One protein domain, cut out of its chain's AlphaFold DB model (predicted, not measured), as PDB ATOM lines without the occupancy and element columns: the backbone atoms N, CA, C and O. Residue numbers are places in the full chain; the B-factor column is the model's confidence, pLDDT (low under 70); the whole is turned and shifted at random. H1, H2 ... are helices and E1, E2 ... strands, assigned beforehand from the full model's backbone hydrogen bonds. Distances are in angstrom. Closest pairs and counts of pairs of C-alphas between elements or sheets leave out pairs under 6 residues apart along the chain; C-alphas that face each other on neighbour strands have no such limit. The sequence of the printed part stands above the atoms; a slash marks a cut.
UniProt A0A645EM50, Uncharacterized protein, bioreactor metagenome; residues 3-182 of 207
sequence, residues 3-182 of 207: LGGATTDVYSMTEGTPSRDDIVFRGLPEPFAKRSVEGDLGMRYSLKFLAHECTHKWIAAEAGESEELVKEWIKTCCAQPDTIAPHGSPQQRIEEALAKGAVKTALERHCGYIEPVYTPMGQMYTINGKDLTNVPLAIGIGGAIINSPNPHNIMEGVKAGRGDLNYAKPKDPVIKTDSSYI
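Overview. This is residues 3 to 182 of the 207 residues of an uncharacterized protein of bioreactor metagenome (UniProt A0A645EM50). One long helix, H4, forms the core, with H2 and H3 packed on it toward its first residues, H1 packed on its residues 98 to 105, and two small two-strand sheets to its sides: E1 and E3 pack on its later part, while H6 lies between H4 and the sheet of E6 and E7. A third sheet, of E2, E5 and E4, makes one far end of the longest axis, opposite the end with H2 and H3, and no helix is on it. The 180 printed residues hold six named helices and seven named strands, in the order E1 E2 E3 H1 H2 H3 H4 E4 E5 E6 H5 H6 E7; the class is mixed, helices and strands. The three-strand sheet, order E2 E5 E4, is mixed, E1 and E3 are antiparallel, and E6 and E7 are parallel. The whole is compact, with a radius of gyration of the C-alphas of 17.4 A, yet elongated, spanning 56 by 37 by 25 A.

Along the chain. E1, residues 8 to 13, begins at C-alpha 8 (-0.027, 14.129, -8.369). E2 is residues 23 to 26 and E3 33 to 38. H1 is residues 47 to 54, H2 56 to 63 and H3 67 to 79, 18.4 A long. H4, residues 90 to 110, is 30.3 A long and begins at C-alpha 90 (-10.239, 14.915, -29.430). E4, residues 113 to 119, measures 18.7 A and E5, 122 to 128, 19.7 A. E6 is residues 137 to 140, H5 143 to 146 and H6 151 to 158. E7, residues 174 to 177, ends at C-alpha 177 (-12.409, 5.345, -7.920).

Arrangement. H4 is the hub. It touches H6 at a shallow tilt of 32 degrees, the same way, closest at the C-alphas of Lys 100 and Ile 154, 4.2 A. It touches H2 at a steep tilt of 69.7 degrees, only just short of about perpendicular; the closest C-alphas, of Ala 63 and Arg 93, are 4.9 A apart. H1 and H3 touch it too. The closest C-alphas of E1 and H4, those of Thr 8 and Ala 106, are 6.7 A apart. N 10 and O 36 of E1 and E3 are 2.9 A apart, within hydrogen-bond range. E6, H5, H6 and E7 form a strand-helix-strand unit, parallel neighbour strands with helices between, its crossover right-handed; N 138 and O 174 are at 2.9 A. E4 and E5 are a hairpin, with N 115 and O 126 at 2.9 A; N 24 of E2 and O 125 are at 2.8 A. Every O i to N i+4 pair is within hydrogen-bond range in H1 to H4, 2 of 4 in H6; H5 is too short for one.

Size, cuts and confidence. The C-alphas farthest apart, of Pro 86 and Pro 120, are 59.1 A apart. The printed part has no cut. The link from H6 to E7, residues 159 to 173, is long. Mean pLDDT of the printed part is 94.3; residue 162 alone is under 70.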
ATOM      1  N   LEU A   3      -4.816  12.755  -8.447       96.44
ATOM      2  CA  LEU A   3      -4.391  13.576  -9.579       96.44
ATOM      3  C   LEU A   3      -5.144  14.907  -9.574       96.44
ATOM      4  O   LEU A   3      -6.343  14.972  -9.876       96.44
ATOM      5  N   GLY A   4      -4.412  15.977  -9.275       94.12
ATOM      6  CA  GLY A   4      -4.916  17.341  -9.249       94.12
ATOM      7  C   GLY A   4      -4.476  18.190 -10.444       94.12
ATOM      8  O   GLY A   4      -3.773  17.763 -11.362       94.12
ATOM      9  N   GLY A   5      -4.883  19.461 -10.419       92.44
ATOM     10  CA  GLY A   5      -4.426  20.453 -11.397       92.44
ATOM     11  C   GLY A   5      -2.966  20.877 -11.196       92.44
ATOM     12  O   GLY A   5      -2.314  21.278 -12.158       92.44
ATOM     13  N   ALA A   6      -2.449  20.795  -9.967       92.12
ATOM     14  CA  ALA A   6      -1.092  21.224  -9.623       92.12
ATOM     15  C   ALA A   6      -0.132  20.057  -9.364       92.12
ATOM     16  O   ALA A   6       1.008  20.117  -9.806       92.12
ATOM     17  N   THR A   7      -0.582  19.015  -8.665       95.69
ATOM     18  CA  THR A   7       0.269  17.901  -8.233       95.69
ATOM     19  C   THR A   7      -0.386  16.555  -8.517       95.69
ATOM     20  O   THR A   7      -1.607  16.472  -8.682       95.69
ATOM     21  N   THR A   8       0.437  15.508  -8.543       97.88
ATOM     22  CA  THR A   8      -0.027  14.129  -8.369       97.88
ATOM     23  C   THR A   8       0.523  13.573  -7.068       97.88
ATOM     24  O   THR A   8       1.739  13.473  -6.907       97.88
ATOM     25  N   ASP A   9      -0.355  13.149  -6.166       97.81
ATOM     26  CA  ASP A   9       0.048  12.501  -4.926       97.81
ATOM     27  C   ASP A   9      -0.161  10.986  -5.028       97.81
ATOM     28  O   ASP A   9      -1.205  10.482  -5.467       97.81
ATOM     29  N   VAL A  10       0.830  10.226  -4.571       98.25
ATOM     30  CA  VAL A  10       0.780   8.762  -4.545       98.25
ATOM     31  C   VAL A  10       0.889   8.287  -3.111       98.25
ATOM     32  O   VAL A  10       1.837   8.623  -2.407       98.25
ATOM     33  N   TYR A  11      -0.083   7.480  -2.696       97.50
ATOM     34  CA  TYR A  11      -0.152   6.866  -1.376       97.50
ATOM     35  C   TYR A  11      -0.052   5.349  -1.531       97.50
ATOM     36  O   TYR A  11      -0.774   4.773  -2.348       97.50
ATOM     37  N   SER A  12       0.793   4.697  -0.732       97.56
ATOM     38  CA  SER A  12       0.870   3.234  -0.664       97.56
ATOM     39  C   SER A  12       0.871   2.733   0.778       97.56
ATOM     40  O   SER A  12       1.562   3.285   1.636       97.56
ATOM     41  N   MET A  13       0.105   1.665   1.012       96.62
ATOM     42  CA  MET A  13      -0.077   0.999   2.307       96.62
ATOM     43  C   MET A  13       0.307  -0.477   2.153       96.62
ATOM     44  O   MET A  13      -0.513  -1.298   1.750       96.62
ATOM     45  N   THR A  14       1.584  -0.791   2.350       95.94
ATOM     46  CA  THR A  14       2.142  -2.148   2.213       95.94
ATOM     47  C   THR A  14       3.530  -2.201   2.844       95.94
ATOM     48  O   THR A  14       4.226  -1.187   2.853       95.94
ATOM     49  N   GLU A  15       3.949  -3.374   3.322       92.69
ATOM     50  CA  GLU A  15       5.327  -3.632   3.775       92.69
ATOM     51  C   GLU A  15       6.346  -3.480   2.633       92.69
ATOM     52  O   GLU A  15       7.519  -3.220   2.869       92.69
ATOM     53  N   GLY A  16       5.902  -3.615   1.376       90.94
ATOM     54  CA  GLY A  16       6.754  -3.391   0.204       90.94
ATOM     55  C   GLY A  16       7.916  -4.375   0.069       90.94
ATOM     56  O   GLY A  16       8.923  -4.043  -0.557       90.94
ATOM     57  N   THR A  17       7.792  -5.557   0.679       91.06
ATOM     58  CA  THR A  17       8.793  -6.625   0.629       91.06
ATOM     59  C   THR A  17       8.947  -7.174  -0.789       91.06
ATOM     60  O   THR A  17       7.945  -7.235  -1.508       91.06
ATOM     61  N   PRO A  18      10.149  -7.640  -1.176       92.12
ATOM     62  CA  PRO A  18      10.380  -8.223  -2.492       92.12
ATOM     63  C   PRO A  18       9.335  -9.278  -2.870       92.12
ATOM     64  O   PRO A  18       9.041 -10.195  -2.104       92.12
ATOM     65  N   SER A  19       8.776  -9.150  -4.069       89.06
ATOM     66  CA  SER A  19       7.728 -10.031  -4.598       89.06
ATOM     67  C   SER A  19       8.238 -11.389  -5.087       89.06
ATOM     68  O   SER A  19       7.429 -12.254  -5.432       89.06
ATOM     69  N   ARG A  20       9.563 -11.579  -5.145       88.19
ATOM     70  CA  ARG A  20      10.246 -12.812  -5.555       88.19
ATOM     71  C   ARG A  20      11.461 -13.061  -4.666       88.19
ATOM     72  O   ARG A  20      12.150 -12.112  -4.300       88.19
ATOM     73  N   ASP A  21      11.766 -14.331  -4.421       85.81
ATOM     74  CA  ASP A  21      12.883 -14.747  -3.559       85.81
ATOM     75  C   ASP A  21      14.267 -14.404  -4.134       85.81
ATOM     76  O   ASP A  21      15.242 -14.294  -3.396       85.81
ATOM     77  N   ASP A  22      14.371 -14.221  -5.453       86.12
ATOM     78  CA  ASP A  22      15.618 -13.868  -6.139       86.12
ATOM     79  C   ASP A  22      15.860 -12.350  -6.244       86.12
ATOM     80  O   ASP A  22      16.820 -11.914  -6.890       86.12
ATOM     81  N   ILE A  23      14.999 -11.549  -5.602       91.50
ATOM     82  CA  ILE A  23      15.146 -10.101  -5.466       91.50
ATOM     83  C   ILE A  23      15.657  -9.776  -4.060       91.50
ATOM     84  O   ILE A  23      14.979  -9.985  -3.055       91.50
ATOM     85  N   VAL A  24      16.839  -9.172  -3.995       91.69
ATOM     86  CA  VAL A  24      17.441  -8.692  -2.751       91.69
ATOM     87  C   VAL A  24      17.105  -7.217  -2.545       91.69
ATOM     88  O   VAL A  24      17.308  -6.383  -3.428       91.69
ATOM     89  N   PHE A  25      16.605  -6.870  -1.362       91.88
ATOM     90  CA  PHE A  25      16.334  -5.476  -1.016       91.88
ATOM     91  C   PHE A  25      17.636  -4.676  -0.857       91.88
ATOM     92  O   PHE A  25      18.570  -5.115  -0.180       91.88
ATOM     93  N   ARG A  26      17.693  -3.486  -1.463       90.56
ATOM     94  CA  ARG A  26      18.855  -2.593  -1.454       90.56
ATOM     95  C   ARG A  26      18.454  -1.202  -0.971       90.56
ATOM     96  O   ARG A  26      17.646  -0.531  -1.602       90.56
ATOM     97  N   GLY A  27      19.106  -0.730   0.090       86.62
ATOM     98  CA  GLY A  27      18.888   0.610   0.644       86.62
ATOM     99  C   GLY A  27      18.191   0.581   2.000       86.62
ATOM    100  O   GLY A  27      18.278  -0.406   2.731       86.62
ATOM    101  N   LEU A  28      17.547   1.692   2.352       87.25
ATOM    102  CA  LEU A  28      16.814   1.828   3.609       87.25
ATOM    103  C   LEU A  28      15.416   1.209   3.486       87.25
ATOM    104  O   LEU A  28      14.804   1.350   2.427       87.25
ATOM    105  N   PRO A  29      14.894   0.567   4.547       86.12
ATOM    106  CA  PRO A  29      13.518   0.089   4.567       86.12
ATOM    107  C   PRO A  29      12.524   1.214   4.266       86.12
ATOM    108  O   PRO A  29      12.639   2.322   4.792       86.12
ATOM    109  N   GLU A  30      11.534   0.912   3.434       92.94
ATOM    110  CA  GLU A  30      10.440   1.827   3.113       92.94
ATOM    111  C   GLU A  30       9.346   1.747   4.190       92.94
ATOM    112  O   GLU A  30       9.069   0.661   4.703       92.94
ATOM    113  N   PRO A  31       8.691   2.862   4.552       94.94
ATOM    114  CA  PRO A  31       7.636   2.841   5.558       94.94
ATOM    115  C   PRO A  31       6.376   2.141   5.032       94.94
ATOM    116  O   PRO A  31       6.031   2.273   3.850       94.94
ATOM    117  N   PHE A  32       5.625   1.486   5.930       96.44
ATOM    118  CA  PHE A  32       4.335   0.857   5.604       96.44
ATOM    119  C   PHE A  32       3.388   1.836   4.900       96.44
ATOM    120  O   PHE A  32       2.853   1.528   3.834       96.44
ATOM    121  N   ALA A  33       3.242   3.037   5.465       97.19
ATOM    122  CA  ALA A  33       2.523   4.152   4.869       97.19
ATOM    123  C   ALA A  33       3.520   5.106   4.201       97.19
ATOM    124  O   ALA A  33       4.298   5.774   4.882       97.19
ATOM    125  N   LYS A  34       3.498   5.176   2.866       96.94
ATOM    126  CA  LYS A  34       4.346   6.081   2.076       96.94
ATOM    127  C   LYS A  34       3.470   7.046   1.289       96.94
ATOM    128  O   LYS A  34       2.495   6.621   0.671       96.94
ATOM    129  N   ARG A  35       3.856   8.323   1.268       96.88
ATOM    130  CA  ARG A  35       3.295   9.353   0.385       96.88
ATOM    131  C   ARG A  35       4.422  10.006  -0.410       96.88
ATOM    132  O   ARG A  35       5.399  10.438   0.194       96.88
ATOM    133  N   SER A  36       4.268  10.110  -1.725       97.81
ATOM    134  CA  SER A  36       5.061  11.024  -2.560       97.81
ATOM    135  C   SER A  36       4.146  12.065  -3.198       97.81
ATOM    136  O   SER A  36       2.949  11.825  -3.362       97.81
ATOM    137  N   VAL A  37       4.712  13.231  -3.504       98.00
ATOM    138  CA  VAL A  37       4.018  14.357  -4.135       98.00
ATOM    139  C   VAL A  37       4.847  14.794  -5.331       98.00
ATOM    140  O   VAL A  37       5.972  15.263  -5.170       98.00
ATOM    141  N   GLU A  38       4.278  14.651  -6.519       97.62
ATOM    142  CA  GLU A  38       4.909  15.003  -7.786       97.62
ATOM    143  C   GLU A  38       4.403  16.383  -8.220       97.62
ATOM    144  O   GLU A  38       3.286  16.533  -8.724       97.62
ATOM    145  N   GLY A  39       5.213  17.414  -7.964       96.44
ATOM    146  CA  GLY A  39       4.860  18.811  -8.246       96.44
ATOM    147  C   GLY A  39       4.928  19.202  -9.725       96.44
ATOM    148  O   GLY A  39       4.451  20.270 -10.103       96.44
ATOM    149  N   ASP A  40       5.529  18.359 -10.561       96.44
ATOM    150  CA  ASP A  40       5.634  18.525 -12.010       96.44
ATOM    151  C   ASP A  40       4.543  17.762 -12.784       96.44
ATOM    152  O   ASP A  40       4.345  18.030 -13.970       96.44
ATOM    153  N   LEU A  41       3.763  16.896 -12.124       96.94
ATOM    154  CA  LEU A  41       2.777  16.004 -12.755       96.94
ATOM    155  C   LEU A  41       1.307  16.411 -12.521       96.94
ATOM    156  O   LEU A  41       0.445  15.565 -12.332       96.94
ATOM    157  N   GLY A  42       0.990  17.701 -12.506       96.06
ATOM    158  CA  GLY A  42      -0.371  18.243 -12.475       96.06
ATOM    159  C   GLY A  42      -0.991  18.498 -13.856       96.06
ATOM    160  O   GLY A  42      -0.315  18.839 -14.828       96.06
ATOM    161  N   MET A  43      -2.323  18.414 -13.924       95.62
ATOM    162  CA  MET A  43      -3.097  18.538 -15.171       95.62
ATOM    163  C   MET A  43      -3.279  19.968 -15.694       95.62
ATOM    164  O   MET A  43      -3.865  20.152 -16.763       95.62
ATOM    165  N   ARG A  44      -2.828  20.984 -14.948       94.56
ATOM    166  CA  ARG A  44      -2.975  22.411 -15.279       94.56
ATOM    167  C   ARG A  44      -1.679  23.179 -15.038       94.56
ATOM    168  O   ARG A  44      -0.909  23.382 -15.970       94.56
ATOM    169  N   TYR A  45      -1.392  23.574 -13.799       91.06
ATOM    170  CA  TYR A  45      -0.300  24.508 -13.487       91.06
ATOM    171  C   TYR A  45       1.087  23.989 -13.886       91.06
ATOM    172  O   TYR A  45       1.955  24.777 -14.267       91.06
ATOM    173  N   SER A  46       1.290  22.671 -13.851       93.88
ATOM    174  CA  SER A  46       2.534  22.026 -14.275       93.88
ATOM    175  C   SER A  46       2.386  21.224 -15.578       93.88
ATOM    176  O   SER A  46       3.283  20.460 -15.926       93.88
ATOM    177  N   LEU A  47       1.306  21.439 -16.343       95.19
ATOM    178  CA  LEU A  47       0.967  20.662 -17.544       95.19
ATOM    179  C   LEU A  47       2.102  20.611 -18.572       95.19
ATOM    180  O   LEU A  47       2.329  19.583 -19.200       95.19
ATOM    181  N   LYS A  48       2.844  21.710 -18.739       95.06
ATOM    182  CA  LYS A  48       3.998  21.761 -19.648       95.06
ATOM    183  C   LYS A  48       5.100  20.763 -19.270       95.06
ATOM    184  O   LYS A  48       5.756  20.230 -20.156       95.06
ATOM    185  N   PHE A  49       5.305  20.532 -17.972       95.88
ATOM    186  CA  PHE A  49       6.306  19.598 -17.468       95.88
ATOM    187  C   PHE A  49       5.798  18.170 -17.621       95.88
ATOM    188  O   PHE A  49       6.494  17.352 -18.205       95.88
ATOM    189  N   LEU A  50       4.541  17.913 -17.249       97.06
ATOM    190  CA  LEU A  50       3.876  16.638 -17.517       97.06
ATOM    191  C   LEU A  50       3.954  16.246 -19.003       97.06
ATOM    192  O   LEU A  50       4.346  15.133 -19.341       97.06
ATOM    193  N   ALA A  51       3.633  17.171 -19.908       96.19
ATOM    194  CA  ALA A  51       3.692  16.922 -21.343       96.19
ATOM    195  C   ALA A  51       5.116  16.652 -21.849       96.19
ATOM    196  O   ALA A  51       5.302  15.859 -22.774       96.19
ATOM    197  N   HIS A  52       6.117  17.301 -21.250       95.81
ATOM    198  CA  HIS A  52       7.521  17.037 -21.538       95.81
ATOM    199  C   HIS A  52       7.923  15.628 -21.085       95.81
ATOM    200  O   HIS A  52       8.489  14.887 -21.886       95.81
ATOM    201  N   GLU A  53       7.568  15.239 -19.857       95.62
ATOM    202  CA  GLU A  53       7.849  13.909 -19.301       95.62
ATOM    203  C   GLU A  53       7.189  12.791 -20.120       95.62
ATOM    204  O   GLU A  53       7.820  11.779 -20.417       95.62
ATOM    205  N   CYS A  54       5.932  12.973 -20.540       94.25
ATOM    206  CA  CYS A  54       5.234  11.982 -21.361       94.25
ATOM    207  C   CYS A  54       5.680  11.997 -22.829       94.25
ATOM    208  O   CYS A  54       5.601  10.971 -23.492       94.25
ATOM    209  N   THR A  55       6.180  13.123 -23.341       96.31
ATOM    210  CA  THR A  55       6.411  13.426 -24.766       96.31
ATOM    211  C   THR A  55       5.130  13.539 -25.603       96.31
ATOM    212  O   THR A  55       4.210  12.726 -25.511       96.31
ATOM    213  N   HIS A  56       5.085  14.518 -26.517       96.69
ATOM    214  CA  HIS A  56       3.936  14.719 -27.415       96.69
ATOM    215  C   HIS A  56       3.599  13.480 -28.254       96.69
ATOM    216  O   HIS A  56       2.427  13.189 -28.471       96.69
ATOM    217  N   LYS A  57       4.622  12.736 -28.692       97.50
ATOM    218  CA  LYS A  57       4.468  11.525 -29.503       97.50
ATOM    219  C   LYS A  57       3.716  10.423 -28.762       97.50
ATOM    220  O   LYS A  57       2.837   9.789 -29.340       97.50
ATOM    221  N   TRP A  58       4.061  10.185 -27.497       96.44
ATOM    222  CA  TRP A  58       3.369   9.187 -26.685       96.44
ATOM    223  C   TRP A  58       1.926   9.613 -26.409       96.44
ATOM    224  O   TRP A  58       1.019   8.810 -26.597       96.44
ATOM    225  N   ILE A  59       1.708  10.887 -26.057       97.88
ATOM    226  CA  ILE A  59       0.362  11.426 -25.796       97.88
ATOM    227  C   ILE A  59      -0.526  11.282 -27.036       97.88
ATOM    228  O   ILE A  59      -1.664  10.841 -26.922       97.88
ATOM    229  N   ALA A  60      -0.006  11.620 -28.218       98.00
ATOM    230  CA  ALA A  60      -0.719  11.498 -29.486       98.00
ATOM    231  C   ALA A  60      -1.107  10.042 -29.787       98.00
ATOM    232  O   ALA A  60      -2.261   9.761 -30.110       98.00
ATOM    233  N   ALA A  61      -0.168   9.105 -29.613       97.44
ATOM    234  CA  ALA A  61      -0.418   7.680 -29.817       97.44
ATOM    235  C   ALA A  61      -1.455   7.117 -28.830       97.44
ATOM    236  O   ALA A  61      -2.327   6.356 -29.239       97.44
ATOM    237  N   GLU A  62      -1.381   7.510 -27.557       96.75
ATOM    238  CA  GLU A  62      -2.321   7.083 -26.513       96.75
ATOM    239  C   GLU A  62      -3.721   7.685 -26.719       96.75
ATOM    240  O   GLU A  62      -4.723   6.998 -26.539       96.75
ATOM    241  N   ALA A  63      -3.804   8.950 -27.143       96.81
ATOM    242  CA  ALA A  63      -5.067   9.629 -27.429       96.81
ATOM    243  C   ALA A  63      -5.706   9.200 -28.765       96.81
ATOM    244  O   ALA A  63      -6.896   9.439 -28.976       96.81
ATOM    245  N   GLY A  64      -4.933   8.594 -29.675       97.44
ATOM    246  CA  GLY A  64      -5.363   8.320 -31.049       97.44
ATOM    247  C   GLY A  64      -5.478   9.586 -31.908       97.44
ATOM    248  O   GLY A  64      -6.336   9.652 -32.783       97.44
ATOM    249  N   GLU A  65      -4.635  10.588 -31.646       97.38
ATOM    250  CA  GLU A  65      -4.667  11.919 -32.269       97.38
ATOM    251  C   GLU A  65      -3.317  12.298 -32.898       97.38
ATOM    252  O   GLU A  65      -2.336  11.561 -32.792       97.38
ATOM    253  N   SER A  66      -3.240  13.459 -33.560       97.88
ATOM    254  CA  SER A  66      -1.980  13.984 -34.104       97.88
ATOM    255  C   SER A  66      -1.136  14.719 -33.055       97.88
ATOM    256  O   SER A  66      -1.654  15.329 -32.114       97.88
ATOM    257  N   GLU A  67       0.190  14.720 -33.233       98.19
ATOM    258  CA  GLU A  67       1.095  15.484 -32.364       98.19
ATOM    259  C   GLU A  67       0.840  16.995 -32.437       98.19
ATOM    260  O   GLU A  67       1.062  17.709 -31.459       98.19
ATOM    261  N   GLU A  68       0.404  17.494 -33.592       98.00
ATOM    262  CA  GLU A  68       0.065  18.899 -33.805       98.00
ATOM    263  C   GLU A  68      -1.106  19.310 -32.912       98.00
ATOM    264  O   GLU A  68      -1.016  20.326 -32.220       98.00
ATOM    265  N   LEU A  69      -2.156  18.482 -32.859       97.62
ATOM    266  CA  LEU A  69      -3.332  18.734 -32.032       97.62
ATOM    267  C   LEU A  69      -2.988  18.697 -30.540       97.62
ATOM    268  O   LEU A  69      -3.441  19.545 -29.772       97.62
ATOM    269  N   VAL A  70      -2.132  17.755 -30.132       98.12
ATOM    270  CA  VAL A  70      -1.607  17.679 -28.761       98.12
ATOM    271  C   VAL A  70      -0.858  18.960 -28.389       98.12
ATOM    272  O   VAL A  70      -1.138  19.556 -27.347       98.12
ATOM    273  N   LYS A  71       0.065  19.420 -29.244       97.88
ATOM    274  CA  LYS A  71       0.848  20.649 -29.014       97.88
ATOM    275  C   LYS A  71      -0.055  21.881 -28.920       97.88
ATOM    276  O   LYS A  71       0.148  22.720 -28.040       97.88
ATOM    277  N   GLU A  72      -1.047  21.990 -29.800       97.75
ATOM    278  CA  GLU A  72      -2.024  23.081 -29.789       97.75
ATOM    279  C   GLU A  72      -2.869  23.077 -28.511       97.75
ATOM    280  O   GLU A  72      -3.032  24.120 -27.866       97.75
ATOM    281  N   TRP A  73      -3.351  21.905 -28.097       97.75
ATOM    282  CA  TRP A  73      -4.149  21.768 -26.886       97.75
ATOM    283  C   TRP A  73      -3.356  22.130 -25.629       97.75
ATOM    284  O   TRP A  73      -3.801  22.957 -24.834       97.75
ATOM    285  N   ILE A  74      -2.136  21.604 -25.482       97.00
ATOM    286  CA  ILE A  74      -1.256  21.939 -24.352       97.00
ATOM    287  C   ILE A  74      -0.977  23.441 -24.313       97.00
ATOM    288  O   ILE A  74      -1.051  24.050 -23.244       97.00
ATOM    289  N   LYS A  75      -0.689  24.059 -25.466       97.25
ATOM    290  CA  LYS A  75      -0.473  25.509 -25.561       97.25
ATOM    291  C   LYS A  75      -1.703  26.292 -25.096       97.25
ATOM    292  O   LYS A  75      -1.548  27.266 -24.361       97.25
ATOM    293  N   THR A  76      -2.897  25.854 -25.491       97.19
ATOM    294  CA  THR A  76      -4.174  26.468 -25.097       97.19
ATOM    295  C   THR A  76      -4.375  26.387 -23.585       97.19
ATOM    296  O   THR A  76      -4.544  27.417 -22.935       97.19
ATOM    297  N   CYS A  77      -4.235  25.196 -22.998       96.12
ATOM    298  CA  CYS A  77      -4.370  24.993 -21.555       96.12
ATOM    299  C   CYS A  77      -3.297  25.733 -20.739       96.12
ATOM    300  O   CYS A  77      -3.583  26.220 -19.649       96.12
ATOM    301  N   CYS A  78      -2.070  25.867 -21.252       94.75
ATOM    302  CA  CYS A  78      -1.026  26.651 -20.583       94.75
ATOM    303  C   CYS A  78      -1.327  28.158 -20.590       94.75
ATOM    304  O   CYS A  78      -0.947  28.857 -19.653       94.75
ATOM    305  N   ALA A  79      -1.977  28.664 -21.641       96.25
ATOM    306  CA  ALA A  79      -2.388  30.064 -21.726       96.25
ATOM    307  C   ALA A  79      -3.659  30.349 -20.907       96.25
ATOM    308  O   ALA A  79      -3.804  31.442 -20.363       96.25
ATOM    309  N   GLN A  80      -4.569  29.374 -20.821       95.38
ATOM    310  CA  GLN A  80      -5.859  29.472 -20.139       95.38
ATOM    311  C   GLN A  80      -6.118  28.196 -19.312       95.38
ATOM    312  O   GLN A  80      -6.775  27.275 -19.805       95.38
ATOM    313  N   PRO A  81      -5.625  28.122 -18.058       92.12
ATOM    314  CA  PRO A  81      -5.733  26.920 -17.219       92.12
ATOM    315  C   PRO A  81      -7.167  26.475 -16.899       92.12
ATOM    316  O   PRO A  81      -7.397  25.298 -16.639       92.12
ATOM    317  N   ASP A  82      -8.137  27.386 -16.961       91.56
ATOM    318  CA  ASP A  82      -9.554  27.075 -16.732       91.56
ATOM    319  C   ASP A  82     -10.222  26.397 -17.940       91.56
ATOM    320  O   ASP A  82     -11.395  26.030 -17.884       91.56
ATOM    321  N   THR A  83      -9.488  26.215 -19.043       93.62
ATOM    322  CA  THR A  83      -9.991  25.507 -20.222       93.62
ATOM    323  C   THR A  83     -10.209  24.033 -19.888       93.62
ATOM    324  O   THR A  83      -9.340  23.353 -19.331       93.62
ATOM    325  N   ILE A  84     -11.388  23.527 -20.238       91.19
ATOM    326  CA  ILE A  84     -11.775  22.127 -20.063       91.19
ATOM    327  C   ILE A  84     -12.152  21.576 -21.432       91.19
ATOM    328  O   ILE A  84     -12.846  22.243 -22.205       91.19
ATOM    329  N   ALA A  85     -11.683  20.369 -21.745       94.25
ATOM    330  CA  ALA A  85     -12.025  19.730 -23.001       94.25
ATOM    331  C   ALA A  85     -13.537  19.446 -23.079       94.25
ATOM    332  O   ALA A  85     -14.110  18.894 -22.135       94.25
ATOM    333  N   PRO A  86     -14.203  19.751 -24.206       94.00
ATOM    334  CA  PRO A  86     -15.588  19.345 -24.406       94.00
ATOM    335  C   PRO A  86     -15.737  17.817 -24.371       94.00
ATOM    336  O   PRO A  86     -14.879  17.089 -24.880       94.00
ATOM    337  N   HIS A  87     -16.850  17.319 -23.831       92.44
ATOM    338  CA  HIS A  87     -17.140  15.884 -23.829       92.44
ATOM    339  C   HIS A  87     -17.192  15.309 -25.255       92.44
ATOM    340  O   HIS A  87     -17.782  15.900 -26.157       92.44
ATOM    341  N   GLY A  88     -16.568  14.149 -25.458       92.44
ATOM    342  CA  GLY A  88     -16.450  13.450 -26.739       92.44
ATOM    343  C   GLY A  88     -15.409  14.031 -27.703       92.44
ATOM    344  O   GLY A  88     -15.201  13.473 -28.783       92.44
ATOM    345  N   SER A  89     -14.746  15.134 -27.344       96.50
ATOM    346  CA  SER A  89     -13.789  15.803 -28.227       96.50
ATOM    347  C   SER A  89     -12.434  15.075 -28.307       96.50
ATOM    348  O   SER A  89     -12.054  14.356 -27.379       96.50
ATOM    349  N   PRO A  90     -11.656  15.289 -29.383       96.94
ATOM    350  CA  PRO A  90     -10.239  14.915 -29.430       96.94
ATOM    351  C   PRO A  90      -9.430  15.441 -28.236       96.94
ATOM    352  O   PRO A  90      -8.602  14.733 -27.672       96.94
ATOM    353  N   GLN A  91      -9.720  16.666 -27.795       97.12
ATOM    354  CA  GLN A  91      -9.077  17.303 -26.648       97.12
ATOM    355  C   GLN A  91      -9.301  16.505 -25.363       97.12
ATOM    356  O   GLN A  91      -8.383  16.379 -24.559       97.12
ATOM    357  N   GLN A  92     -10.482  15.903 -25.192       96.56
ATOM    358  CA  GLN A  92     -10.766  15.061 -24.033       96.56
ATOM    359  C   GLN A  92      -9.907  13.795 -24.039       96.56
ATOM    360  O   GLN A  92      -9.354  13.445 -23.002       96.56
ATOM    361  N   ARG A  93      -9.720  13.151 -25.198       97.12
ATOM    362  CA  ARG A  93      -8.802  12.003 -25.317       97.12
ATOM    363  C   ARG A  93      -7.359  12.393 -24.995       97.12
ATOM    364  O   ARG A  93      -6.646  11.628 -24.354       97.12
ATOM    365  N   ILE A  94      -6.945  13.600 -25.384       97.62
ATOM    366  CA  ILE A  94      -5.628  14.146 -25.035       97.62
ATOM    367  C   ILE A  94      -5.513  14.368 -23.518       97.62
ATOM    368  O   ILE A  94      -4.490  14.011 -22.936       97.62
ATOM    369  N   GLU A  95      -6.543  14.910 -22.856       96.94
ATOM    370  CA  GLU A  95      -6.557  15.051 -21.391       96.94
ATOM    371  C   GLU A  95      -6.513  13.697 -20.673       96.94
ATOM    372  O   GLU A  95      -5.770  13.550 -19.704       96.94
ATOM    373  N   GLU A  96      -7.242  12.691 -21.158       97.31
ATOM    374  CA  GLU A  96      -7.197  11.329 -20.611       97.31
ATOM    375  C   GLU A  96      -5.809  10.693 -20.779       97.31
ATOM    376  O   GLU A  96      -5.289  10.095 -19.834       97.31
ATOM    377  N   ALA A  97      -5.169  10.870 -21.939       97.62
ATOM    378  CA  ALA A  97      -3.808  10.398 -22.188       97.62
ATOM    379  C   ALA A  97      -2.784  11.085 -21.266       97.62
ATOM    380  O   ALA A  97      -1.951  10.415 -20.655       97.62
ATOM    381  N   LEU A  98      -2.873  12.408 -21.105       97.69
ATOM    382  CA  LEU A  98      -2.043  13.171 -20.167       97.69
ATOM    383  C   LEU A  98      -2.232  12.689 -18.724       97.69
ATOM    384  O   LEU A  98      -1.250  12.454 -18.024       97.69
ATOM    385  N   ALA A  99      -3.478  12.491 -18.291       98.00
ATOM    386  CA  ALA A  99      -3.791  12.000 -16.953       98.00
ATOM    387  C   ALA A  99      -3.237  10.587 -16.718       98.00
ATOM    388  O   ALA A  99      -2.648  10.315 -15.670       98.00
ATOM    389  N   LYS A 100      -3.361   9.695 -17.710       97.75
ATOM    390  CA  LYS A 100      -2.767   8.351 -17.672       97.75
ATOM    391  C   LYS A 100      -1.247   8.413 -17.563       97.75
ATOM    392  O   LYS A 100      -0.655   7.670 -16.781       97.75
ATOM    393  N   GLY A 101      -0.625   9.320 -18.314       97.19
ATOM    394  CA  GLY A 101       0.804   9.602 -18.247       97.19
ATOM    395  C   GLY A 101       1.238  10.085 -16.862       97.19
ATOM    396  O   GLY A 101       2.193   9.551 -16.309       97.19
ATOM    397  N   ALA A 102       0.488  11.008 -16.253       98.06
ATOM    398  CA  ALA A 102       0.751  11.491 -14.897       98.06
ATOM    399  C   ALA A 102       0.678  10.356 -13.867       98.06
ATOM    400  O   ALA A 102       1.602  10.176 -13.078       98.06
ATOM    401  N   VAL A 103      -0.383   9.541 -13.920       98.06
ATOM    402  CA  VAL A 103      -0.563   8.365 -13.052       98.06
ATOM    403  C   VAL A 103       0.590   7.372 -13.218       98.06
ATOM    404  O   VAL A 103       1.136   6.900 -12.219       98.06
ATOM    405  N   LYS A 104       0.980   7.075 -14.464       97.00
ATOM    406  CA  LYS A 104       2.090   6.172 -14.792       97.00
ATOM    407  C   LYS A 104       3.407   6.673 -14.202       97.00
ATOM    408  O   LYS A 104       4.023   5.963 -13.411       97.00
ATOM    409  N   THR A 105       3.804   7.895 -14.548       96.75
ATOM    410  CA  THR A 105       5.090   8.475 -14.142       96.75
ATOM    411  C   THR A 105       5.160   8.682 -12.632       96.75
ATOM    412  O   THR A 105       6.174   8.361 -12.014       96.75
ATOM    413  N   ALA A 106       4.075   9.147 -12.005       98.06
ATOM    414  CA  ALA A 106       4.034   9.330 -10.558       98.06
ATOM    415  C   ALA A 106       4.200   8.001  -9.813       98.06
ATOM    416  O   ALA A 106       4.901   7.936  -8.804       98.06
ATOM    417  N   LEU A 107       3.589   6.922 -10.315       97.62
ATOM    418  CA  LEU A 107       3.751   5.608  -9.706       97.62
ATOM    419  C   LEU A 107       5.164   5.052  -9.904       97.62
ATOM    420  O   LEU A 107       5.709   4.482  -8.967       97.62
ATOM    421  N   GLU A 108       5.764   5.249 -11.079       96.75
ATOM    422  CA  GLU A 108       7.139   4.822 -11.386       96.75
ATOM    423  C   GLU A 108       8.175   5.498 -10.485       96.75
ATOM    424  O   GLU A 108       9.114   4.846 -10.037       96.75
ATOM    425  N   ARG A 109       7.968   6.777 -10.153       96.44
ATOM    426  CA  ARG A 109       8.799   7.514  -9.188       96.44
ATOM    427  C   ARG A 109       8.515   7.136  -7.728       96.44
ATOM    428  O   ARG A 109       9.361   7.345  -6.860       96.44
ATOM    429  N   HIS A 110       7.339   6.576  -7.438       97.62
ATOM    430  CA  HIS A 110       6.937   6.177  -6.087       97.62
ATOM    431  C   HIS A 110       7.359   4.745  -5.722       97.62
ATOM    432  O   HIS A 110       7.734   4.483  -4.569       97.62
ATOM    433  N   CYS A 111       7.230   3.811  -6.670       96.75
ATOM    434  CA  CYS A 111       7.527   2.396  -6.475       96.75
ATOM    435  C   CYS A 111       9.027   2.112  -6.540       96.75
ATOM    436  O   CYS A 111       9.835   2.948  -6.935       96.75
ATOM    437  N   GLY A 112       9.398   0.901  -6.141       95.88
ATOM    438  CA  GLY A 112      10.767   0.436  -6.234       95.88
ATOM    439  C   GLY A 112      11.195   0.161  -7.672       95.88
ATOM    440  O   GLY A 112      10.376  -0.148  -8.538       95.88
ATOM    441  N   TYR A 113      12.499   0.243  -7.902       95.31
ATOM    442  CA  TYR A 113      13.145  -0.084  -9.165       95.31
ATOM    443  C   TYR A 113      13.983  -1.356  -9.007       95.31
ATOM    444  O   TYR A 113      14.807  -1.455  -8.099       95.31
ATOM    445  N   ILE A 114      13.748  -2.329  -9.882       94.44
ATOM    446  CA  ILE A 114      14.379  -3.642  -9.939       94.44
ATOM    447  C   ILE A 114      15.451  -3.615 -11.027       94.44
ATOM    448  O   ILE A 114      15.167  -3.359 -12.196       94.44
ATOM    449  N   GLU A 115      16.683  -3.933 -10.652       93.06
ATOM    450  CA  GLU A 115      17.821  -4.006 -11.566       93.06
ATOM    451  C   GLU A 115      18.540  -5.357 -11.452       93.06
ATOM    452  O   GLU A 115      18.642  -5.916 -10.354       93.06
ATOM    453  N   PRO A 116      19.039  -5.920 -12.567       92.56
ATOM    454  CA  PRO A 116      19.870  -7.109 -12.518       92.56
ATOM    455  C   PRO A 116      21.265  -6.769 -11.978       92.56
ATOM    456  O   PRO A 116      21.895  -5.797 -12.393       92.56
ATOM    457  N   VAL A 117      21.782  -7.623 -11.100       91.69
ATOM    458  CA  VAL A 117      23.148  -7.558 -10.578       91.69
ATOM    459  C   VAL A 117      23.853  -8.869 -10.891       91.69
ATOM    460  O   VAL A 117      23.377  -9.955 -10.561       91.69
ATOM    461  N   TYR A 118      25.014  -8.771 -11.531       90.69
ATOM    462  CA  TYR A 118      25.820  -9.930 -11.896       90.69
ATOM    463  C   TYR A 118      26.853 -10.204 -10.810       90.69
ATOM    464  O   TYR A 118      27.695  -9.359 -10.507       90.69
ATOM    465  N   THR A 119      26.788 -11.396 -10.227       86.81
ATOM    466  CA  THR A 119      27.718 -11.856  -9.193       86.81
ATOM    467  C   THR A 119      28.505 -13.069  -9.684       86.81
ATOM    468  O   THR A 119      28.096 -13.706 -10.657       86.81
ATOM    469  N   PRO A 120      29.604 -13.458  -9.008       91.94
ATOM    470  CA  PRO A 120      30.320 -14.689  -9.344       91.94
ATOM    471  C   PRO A 120      29.452 -15.959  -9.301       91.94
ATOM    472  O   PRO A 120      29.824 -16.958  -9.907       91.94
ATOM    473  N   MET A 121      28.310 -15.930  -8.600       86.81
ATOM    474  CA  MET A 121      27.363 -17.049  -8.488       86.81
ATOM    475  C   MET A 121      26.244 -17.008  -9.547       86.81
ATOM    476  O   MET A 121      25.387 -17.887  -9.560       86.81
ATOM    477  N   GLY A 122      26.236 -16.003 -10.429       88.38
ATOM    478  CA  GLY A 122      25.207 -15.798 -11.448       88.38
ATOM    479  C   GLY A 122      24.477 -14.459 -11.317       88.38
ATOM    480  O   GLY A 122      24.870 -13.572 -10.551       88.38
ATOM    481  N   GLN A 123      23.418 -14.309 -12.111       90.62
ATOM    482  CA  GLN A 123      22.563 -13.125 -12.111       90.62
ATOM    483  C   GLN A 123      21.580 -13.179 -10.937       90.62
ATOM    484  O   GLN A 123      20.849 -14.151 -10.779       90.62
ATOM    485  N   MET A 124      21.549 -12.106 -10.155       90.69
ATOM    486  CA  MET A 124      20.528 -11.833  -9.146       90.69
ATOM    487  C   MET A 124      19.795 -10.540  -9.504       90.69
ATOM    488  O   MET A 124      20.207  -9.821 -10.418       90.69
ATOM    489  N   TYR A 125      18.729 -10.222  -8.777       93.62
ATOM    490  CA  TYR A 125      18.039  -8.943  -8.902       93.62
ATOM    491  C   TYR A 125      18.122  -8.180  -7.589       93.62
ATOM    492  O   TYR A 125      18.092  -8.768  -6.509       93.62
ATOM    493  N   THR A 126      18.211  -6.859  -7.671       94.38
ATOM    494  CA  THR A 126      18.064  -5.988  -6.506       94.38
ATOM    495  C   THR A 126      16.914  -5.031  -6.713       94.38
ATOM    496  O   THR A 126      16.744  -4.534  -7.821       94.38
ATOM    497  N   ILE A 127      16.165  -4.743  -5.652       95.06
ATOM    498  CA  ILE A 127      15.154  -3.684  -5.651       95.06
ATOM    499  C   ILE A 127      15.610  -2.523  -4.769       95.06
ATOM    500  O   ILE A 127      16.017  -2.730  -3.626       95.06
ATOM    501  N   ASN A 128      15.535  -1.306  -5.302       94.75
ATOM    502  CA  ASN A 128      15.657  -0.073  -4.535       94.75
ATOM    503  C   ASN A 128      14.272   0.562  -4.400       94.75
ATOM    504  O   ASN A 128      13.654   0.875  -5.412       94.75
ATOM    505  N   GLY A 129      13.791   0.741  -3.173       95.00
ATOM    506  CA  GLY A 129      12.463   1.282  -2.895       95.00
ATOM    507  C   GLY A 129      11.385   0.205  -2.742       95.00
ATOM    508  O   GLY A 129      11.669  -0.971  -2.530       95.00
ATOM    509  N   LYS A 130      10.121   0.629  -2.796       95.44
ATOM    510  CA  LYS A 130       8.976  -0.151  -2.307       95.44
ATOM    511  C   LYS A 130       8.378  -1.070  -3.374       95.44
ATOM    512  O   LYS A 130       7.891  -0.574  -4.389       95.44
ATOM    513  N   ASP A 131       8.339  -2.381  -3.140       95.81
ATOM    514  CA  ASP A 131       7.709  -3.305  -4.091       95.81
ATOM    515  C   ASP A 131       6.173  -3.187  -4.046       95.81
ATOM    516  O   ASP A 131       5.543  -3.505  -3.034       95.81
ATOM    517  N   LEU A 132       5.550  -2.724  -5.138       97.00
ATOM    518  CA  LEU A 132       4.090  -2.643  -5.273       97.00
ATOM    519  C   LEU A 132       3.516  -3.719  -6.205       97.00
ATOM    520  O   LEU A 132       2.317  -3.708  -6.484       97.00
ATOM    521  N   THR A 133       4.330  -4.674  -6.659       95.50
ATOM    522  CA  THR A 133       3.971  -5.685  -7.669       95.50
ATOM    523  C   THR A 133       2.710  -6.465  -7.305       95.50
ATOM    524  O   THR A 133       1.859  -6.708  -8.165       95.50
ATOM    525  N   ASN A 134       2.575  -6.820  -6.024       94.56
ATOM    526  CA  ASN A 134       1.473  -7.623  -5.489       94.56
ATOM    527  C   ASN A 134       0.379  -6.780  -4.811       94.56
ATOM    528  O   ASN A 134      -0.464  -7.332  -4.105       94.56
ATOM    529  N   VAL A 135       0.378  -5.452  -4.983       96.50
ATOM    530  CA  VAL A 135      -0.695  -4.602  -4.447       96.50
ATOM    531  C   VAL A 135      -1.999  -4.919  -5.192       96.50
ATOM    532  O   VAL A 135      -2.063  -4.717  -6.405       96.50
ATOM    533  N   PRO A 136      -3.051  -5.392  -4.497       96.12
ATOM    534  CA  PRO A 136      -4.246  -5.927  -5.151       96.12
ATOM    535  C   PRO A 136      -5.282  -4.858  -5.507       96.12
ATOM    536  O   PRO A 136      -6.261  -5.160  -6.182       96.12
ATOM    537  N   LEU A 137      -5.122  -3.627  -5.018       97.19
ATOM    538  CA  LEU A 137      -6.119  -2.569  -5.130       97.19
ATOM    539  C   LEU A 137      -5.443  -1.229  -5.402       97.19
ATOM    540  O   LEU A 137      -4.576  -0.798  -4.643       97.19
ATOM    541  N   ALA A 138      -5.900  -0.544  -6.443       97.56
ATOM    542  CA  ALA A 138      -5.533   0.829  -6.743       97.56
ATOM    543  C   ALA A 138      -6.791   1.701  -6.726       97.56
ATOM    544  O   ALA A 138      -7.753   1.431  -7.444       97.56
ATOM    545  N   ILE A 139      -6.776   2.759  -5.913       97.06
ATOM    546  CA  ILE A 139      -7.881   3.720  -5.831       97.06
ATOM    547  C   ILE A 139      -7.438   5.039  -6.466       97.06
ATOM    548  O   ILE A 139      -6.426   5.626  -6.062       97.06
ATOM    549  N   GLY A 140      -8.181   5.477  -7.478       96.62
ATOM    550  CA  GLY A 140      -8.049   6.784  -8.109       96.62
ATOM    551  C   GLY A 140      -8.948   7.815  -7.436       96.62
ATOM    552  O   GLY A 140     -10.147   7.588  -7.268       96.62
ATOM    553  N   ILE A 141      -8.365   8.942  -7.058       93.88
ATOM    554  CA  ILE A 141      -9.039  10.129  -6.542       93.88
ATOM    555  C   ILE A 141      -8.533  11.357  -7.316       93.88
ATOM    556  O   ILE A 141      -7.573  11.270  -8.086       93.88
ATOM    557  N   GLY A 142      -9.174  12.503  -7.124       91.19
ATOM    558  CA  GLY A 142      -8.776  13.750  -7.771       91.19
ATOM    559  C   GLY A 142      -9.545  14.043  -9.062       91.19
ATOM    560  O   GLY A 142     -10.081  13.157  -9.739       91.19
ATOM    561  N   GLY A 143      -9.637  15.336  -9.377       90.38
ATOM    562  CA  GLY A 143     -10.614  15.878 -10.326       90.38
ATOM    563  C   GLY A 143     -10.460  15.358 -11.745       90.38
ATOM    564  O   GLY A 143     -11.463  15.119 -12.411       90.38
ATOM    565  N   ALA A 144      -9.225  15.142 -12.191       92.31
ATOM    566  CA  ALA A 144      -8.960  14.663 -13.544       92.31
ATOM    567  C   ALA A 144      -9.349  13.192 -13.744       92.31
ATOM    568  O   ALA A 144      -9.691  12.799 -14.854       92.31
ATOM    569  N   ILE A 145      -9.329  12.390 -12.674       95.06
ATOM    570  CA  ILE A 145      -9.752  10.988 -12.720       95.06
ATOM    571  C   ILE A 145     -11.271  10.926 -12.600       95.06
ATOM    572  O   ILE A 145     -11.933  10.383 -13.476       95.06
ATOM    573  N   ILE A 146     -11.835  11.522 -11.547       93.00
ATOM    574  CA  ILE A 146     -13.256  11.366 -11.196       93.00
ATOM    575  C   ILE A 146     -14.192  11.994 -12.238       93.00
ATOM    576  O   ILE A 146     -15.265  11.452 -12.487       93.00
ATOM    577  N   ASN A 147     -13.792  13.105 -12.863       91.19
ATOM    578  CA  ASN A 147     -14.619  13.792 -13.860       91.19
ATOM    579  C   ASN A 147     -14.361  13.320 -15.302       91.19
ATOM    580  O   ASN A 147     -14.990  13.827 -16.234       91.19
ATOM    581  N   SER A 148     -13.441  12.373 -15.512       92.44
ATOM    582  CA  SER A 148     -13.241  11.771 -16.829       92.44
ATOM    583  C   SER A 148     -14.418  10.848 -17.173       92.44
ATOM    584  O   SER A 148     -14.912  10.132 -16.302       92.44
ATOM    585  N   PRO A 149     -14.859  10.797 -18.442       91.75
ATOM    586  CA  PRO A 149     -15.776   9.759 -18.914       91.75
ATOM    587  C   PRO A 149     -15.191   8.344 -18.855       91.75
ATOM    588  O   PRO A 149     -15.952   7.378 -18.833       91.75
ATOM    589  N   ASN A 150     -13.862   8.209 -18.849       93.00
ATOM    590  CA  ASN A 150     -13.165   6.928 -18.808       93.00
ATOM    591  C   ASN A 150     -12.069   6.896 -17.719       93.00
ATOM    592  O   ASN A 150     -10.876   6.767 -18.020       93.00
ATOM    593  N   PRO A 151     -12.456   6.953 -16.429       94.62
ATOM    594  CA  PRO A 151     -11.508   6.952 -15.314       94.62
ATOM    595  C   PRO A 151     -10.666   5.674 -15.263       94.62
ATOM    596  O   PRO A 151      -9.509   5.693 -14.840       94.62
ATOM    597  N   HIS A 152     -11.240   4.555 -15.711       94.31
ATOM    598  CA  HIS A 152     -10.550   3.276 -15.760       94.31
ATOM    599  C   HIS A 152      -9.353   3.336 -16.714       94.31
ATOM    600  O   HIS A 152      -8.280   2.864 -16.351       94.31
ATOM    601  N   ASN A 153      -9.491   3.932 -17.905       95.12
ATOM    602  CA  ASN A 153      -8.368   4.051 -18.840       95.12
ATOM    603  C   ASN A 153      -7.217   4.891 -18.269       95.12
ATOM    604  O   ASN A 153      -6.055   4.525 -18.431       95.12
ATOM    605  N   ILE A 154      -7.533   5.974 -17.552       97.25
ATOM    606  CA  ILE A 154      -6.525   6.783 -16.850       97.25
ATOM    607  C   ILE A 154      -5.792   5.926 -15.813       97.25
ATOM    608  O   ILE A 154      -4.560   5.893 -15.761       97.25
ATOM    609  N   MET A 155      -6.553   5.192 -15.002       97.25
ATOM    610  CA  MET A 155      -6.004   4.363 -13.938       97.25
ATOM    611  C   MET A 155      -5.237   3.138 -14.443       97.25
ATOM    612  O   MET A 155      -4.402   2.642 -13.697       97.25
ATOM    613  N   GLU A 156      -5.402   2.692 -15.694       95.81
ATOM    614  CA  GLU A 156      -4.530   1.657 -16.279       95.81
ATOM    615  C   GLU A 156      -3.043   2.050 -16.250       95.81
ATOM    616  O   GLU A 156      -2.184   1.170 -16.257       95.81
ATOM    617  N   GLY A 157      -2.714   3.345 -16.138       95.69
ATOM    618  CA  GLY A 157      -1.340   3.813 -15.929       95.69
ATOM    619  C   GLY A 157      -0.652   3.202 -14.697       95.69
ATOM    620  O   GLY A 157       0.579   3.109 -14.672       95.69
ATOM    621  N   VAL A 158      -1.420   2.726 -13.704       96.94
ATOM    622  CA  VAL A 158      -0.864   2.065 -12.513       96.94
ATOM    623  C   VAL A 158      -0.310   0.672 -12.802       96.94
ATOM    624  O   VAL A 158       0.528   0.188 -12.046       96.94
ATOM    625  N   LYS A 159      -0.762   0.006 -13.868       95.19
ATOM    626  CA  LYS A 159      -0.361  -1.373 -14.147       95.19
ATOM    627  C   LYS A 159       1.041  -1.436 -14.742       95.19
ATOM    628  O   LYS A 159       1.484  -0.524 -15.446       95.19
ATOM    629  N   ALA A 160       1.749  -2.527 -14.472       89.69
ATOM    630  CA  ALA A 160       3.018  -2.824 -15.124       89.69
ATOM    631  C   ALA A 160       2.803  -3.025 -16.638       89.69
ATOM    632  O   ALA A 160       2.143  -3.973 -17.066       89.69
ATOM    633  N   GLY A 161       3.352  -2.123 -17.457       82.44
ATOM    634  CA  GLY A 161       3.323  -2.224 -18.914       82.44
ATOM    635  C   GLY A 161       4.476  -3.063 -19.473       82.44
ATOM    636  O   GLY A 161       5.455  -3.355 -18.789       82.44
ATOM    637  N   ARG A 162       4.415  -3.400 -20.771       69.94
ATOM    638  CA  ARG A 162       5.477  -4.166 -21.463       69.94
ATOM    639  C   ARG A 162       6.854  -3.481 -21.452       69.94
ATOM    640  O   ARG A 162       7.857  -4.171 -21.587       69.94
ATOM    641  N   GLY A 163       6.899  -2.155 -21.319       72.81
ATOM    642  CA  GLY A 163       8.136  -1.367 -21.246       72.81
ATOM    643  C   GLY A 163       8.612  -1.058 -19.824       72.81
ATOM    644  O   GLY A 163       9.717  -0.553 -19.664       72.81
ATOM    645  N   ASP A 164       7.818  -1.383 -18.801       78.69
ATOM    646  CA  ASP A 164       8.032  -0.919 -17.425       78.69
ATOM    647  C   ASP A 164       8.563  -2.044 -16.516       78.69
ATOM    648  O   ASP A 164       8.373  -2.003 -15.307       78.69
ATOM    649  N   LEU A 165       9.204  -3.077 -17.083       77.38
ATOM    650  CA  LEU A 165       9.543  -4.326 -16.372       77.38
ATOM    651  C   LEU A 165      10.453  -4.136 -15.151       77.38
ATOM    652  O   LEU A 165      10.466  -4.988 -14.264       77.38
ATOM    653  N   ASN A 166      11.206  -3.039 -15.118       92.75
ATOM    654  CA  ASN A 166      12.095  -2.716 -14.010       92.75
ATOM    655  C   ASN A 166      11.385  -1.932 -12.900       92.75
ATOM    656  O   ASN A 166      11.919  -1.827 -11.808       92.75
ATOM    657  N   TYR A 167      10.193  -1.381 -13.126       96.31
ATOM    658  CA  TYR A 167       9.437  -0.723 -12.065       96.31
ATOM    659  C   TYR A 167       8.559  -1.753 -11.359       96.31
ATOM    660  O   TYR A 167       7.804  -2.483 -12.002       96.31
ATOM    661  N   ALA A 168       8.622  -1.795 -10.029       95.56
ATOM    662  CA  ALA A 168       7.845  -2.699  -9.185       95.56
ATOM    663  C   ALA A 168       6.376  -2.245  -9.071       95.56
ATOM    664  O   ALA A 168       5.852  -2.028  -7.977       95.56
ATOM    665  N   LYS A 169       5.728  -2.038 -10.222       96.25
ATOM    666  CA  LYS A 169       4.337  -1.606 -10.362       96.25
ATOM    667  C   LYS A 169       3.384  -2.784 -10.155       96.25
ATOM    668  O   LYS A 169       3.726  -3.909 -10.528       96.25
ATOM    669  N   PRO A 170       2.162  -2.533  -9.661       96.31
ATOM    670  CA  PRO A 170       1.106  -3.536  -9.602       96.31
ATOM    671  C   PRO A 170       0.919  -4.267 -10.939       96.31
ATOM    672  O   PRO A 170       0.791  -3.634 -11.989       96.31
ATOM    673  N   LYS A 171       0.877  -5.602 -10.911       93.44
ATOM    674  CA  LYS A 171       0.651  -6.404 -12.128       93.44
ATOM    675  C   LYS A 171      -0.811  -6.418 -12.555       93.44
ATOM    676  O   LYS A 171      -1.111  -6.144 -13.711       93.44
ATOM    677  N   ASP A 172      -1.698  -6.735 -11.619       93.50
ATOM    678  CA  ASP A 172      -3.134  -6.851 -11.876       93.50
ATOM    679  C   ASP A 172      -3.955  -6.373 -10.666       93.50
ATOM    680  O   ASP A 172      -4.566  -7.172  -9.955       93.50
ATOM    681  N   PRO A 173      -3.906  -5.068 -10.343       96.25
ATOM    682  CA  PRO A 173      -4.724  -4.517  -9.279       96.25
ATOM    683  C   PRO A 173      -6.180  -4.392  -9.736       96.25
ATOM    684  O   PRO A 173      -6.473  -3.975 -10.860       96.25
ATOM    685  N   VAL A 174      -7.105  -4.616  -8.806       97.00
ATOM    686  CA  VAL A 174      -8.471  -4.113  -8.934       97.00
ATOM    687  C   VAL A 174      -8.407  -2.588  -8.908       97.00
ATOM    688  O   VAL A 174      -7.886  -1.993  -7.964       97.00
ATOM    689  N   ILE A 175      -8.935  -1.945  -9.943       96.44
ATOM    690  CA  ILE A 175      -9.003  -0.486 -10.030       96.44
ATOM    691  C   ILE A 175     -10.374  -0.024  -9.540       96.44
ATOM    692  O   ILE A 175     -11.409  -0.501 -10.008       96.44
ATOM    693  N   LYS A 176     -10.378   0.925  -8.605       95.69
ATOM    694  CA  LYS A 176     -11.576   1.616  -8.116       95.69
ATOM    695  C   LYS A 176     -11.360   3.127  -8.127       95.69
ATOM    696  O   LYS A 176     -10.228   3.602  -8.177       95.69
ATOM    697  N   THR A 177     -12.447   3.885  -8.045       95.25
ATOM    698  CA  THR A 177     -12.409   5.345  -7.920       95.25
ATOM    699  C   THR A 177     -13.260   5.813  -6.756       95.25
ATOM    700  O   THR A 177     -14.332   5.263  -6.508       95.25
ATOM    701  N   ASP A 178     -12.804   6.845  -6.054       94.25
ATOM    702  CA  ASP A 178     -13.606   7.523  -5.032       94.25
ATOM    703  C   ASP A 178     -14.435   8.645  -5.665       94.25
ATOM    704  O   ASP A 178     -14.144   9.829  -5.508       94.25
ATOM    705  N   SER A 179     -15.472   8.277  -6.417       89.81
ATOM    706  CA  SER A 179     -16.283   9.253  -7.156       89.81
ATOM    707  C   SER A 179     -17.038  10.240  -6.253       89.81
ATOM    708  O   SER A 179     -17.435  11.307  -6.714       89.81
ATOM    709  N   SER A 180     -17.223   9.903  -4.972       90.56
ATOM    710  CA  SER A 180     -17.931  10.728  -3.988       90.56
ATOM    711  C   SER A 180     -16.991  11.577  -3.117       90.56
ATOM    712  O   SER A 180     -17.478  12.262  -2.219       90.56
ATOM    713  N   TYR A 181     -15.667  11.541  -3.347       90.12
ATOM    714  CA  TYR A 181     -14.655  12.231  -2.526       90.12
ATOM    715  C   TYR A 181     -14.774  11.942  -1.018       90.12
ATOM    716  O   TYR A 181     -14.572  12.816  -0.170       90.12
ATOM    717  N   ILE A 182     -15.126  10.710  -0.653       93.25
ATOM    718  CA  ILE A 182     -15.350  10.348   0.748       93.25
ATOM    719  C   ILE A 182     -14.077   9.899   1.467       93.25
ATOM    720  O   ILE A 182     -14.068   9.894   2.694       93.25
TER     721      ILE A 182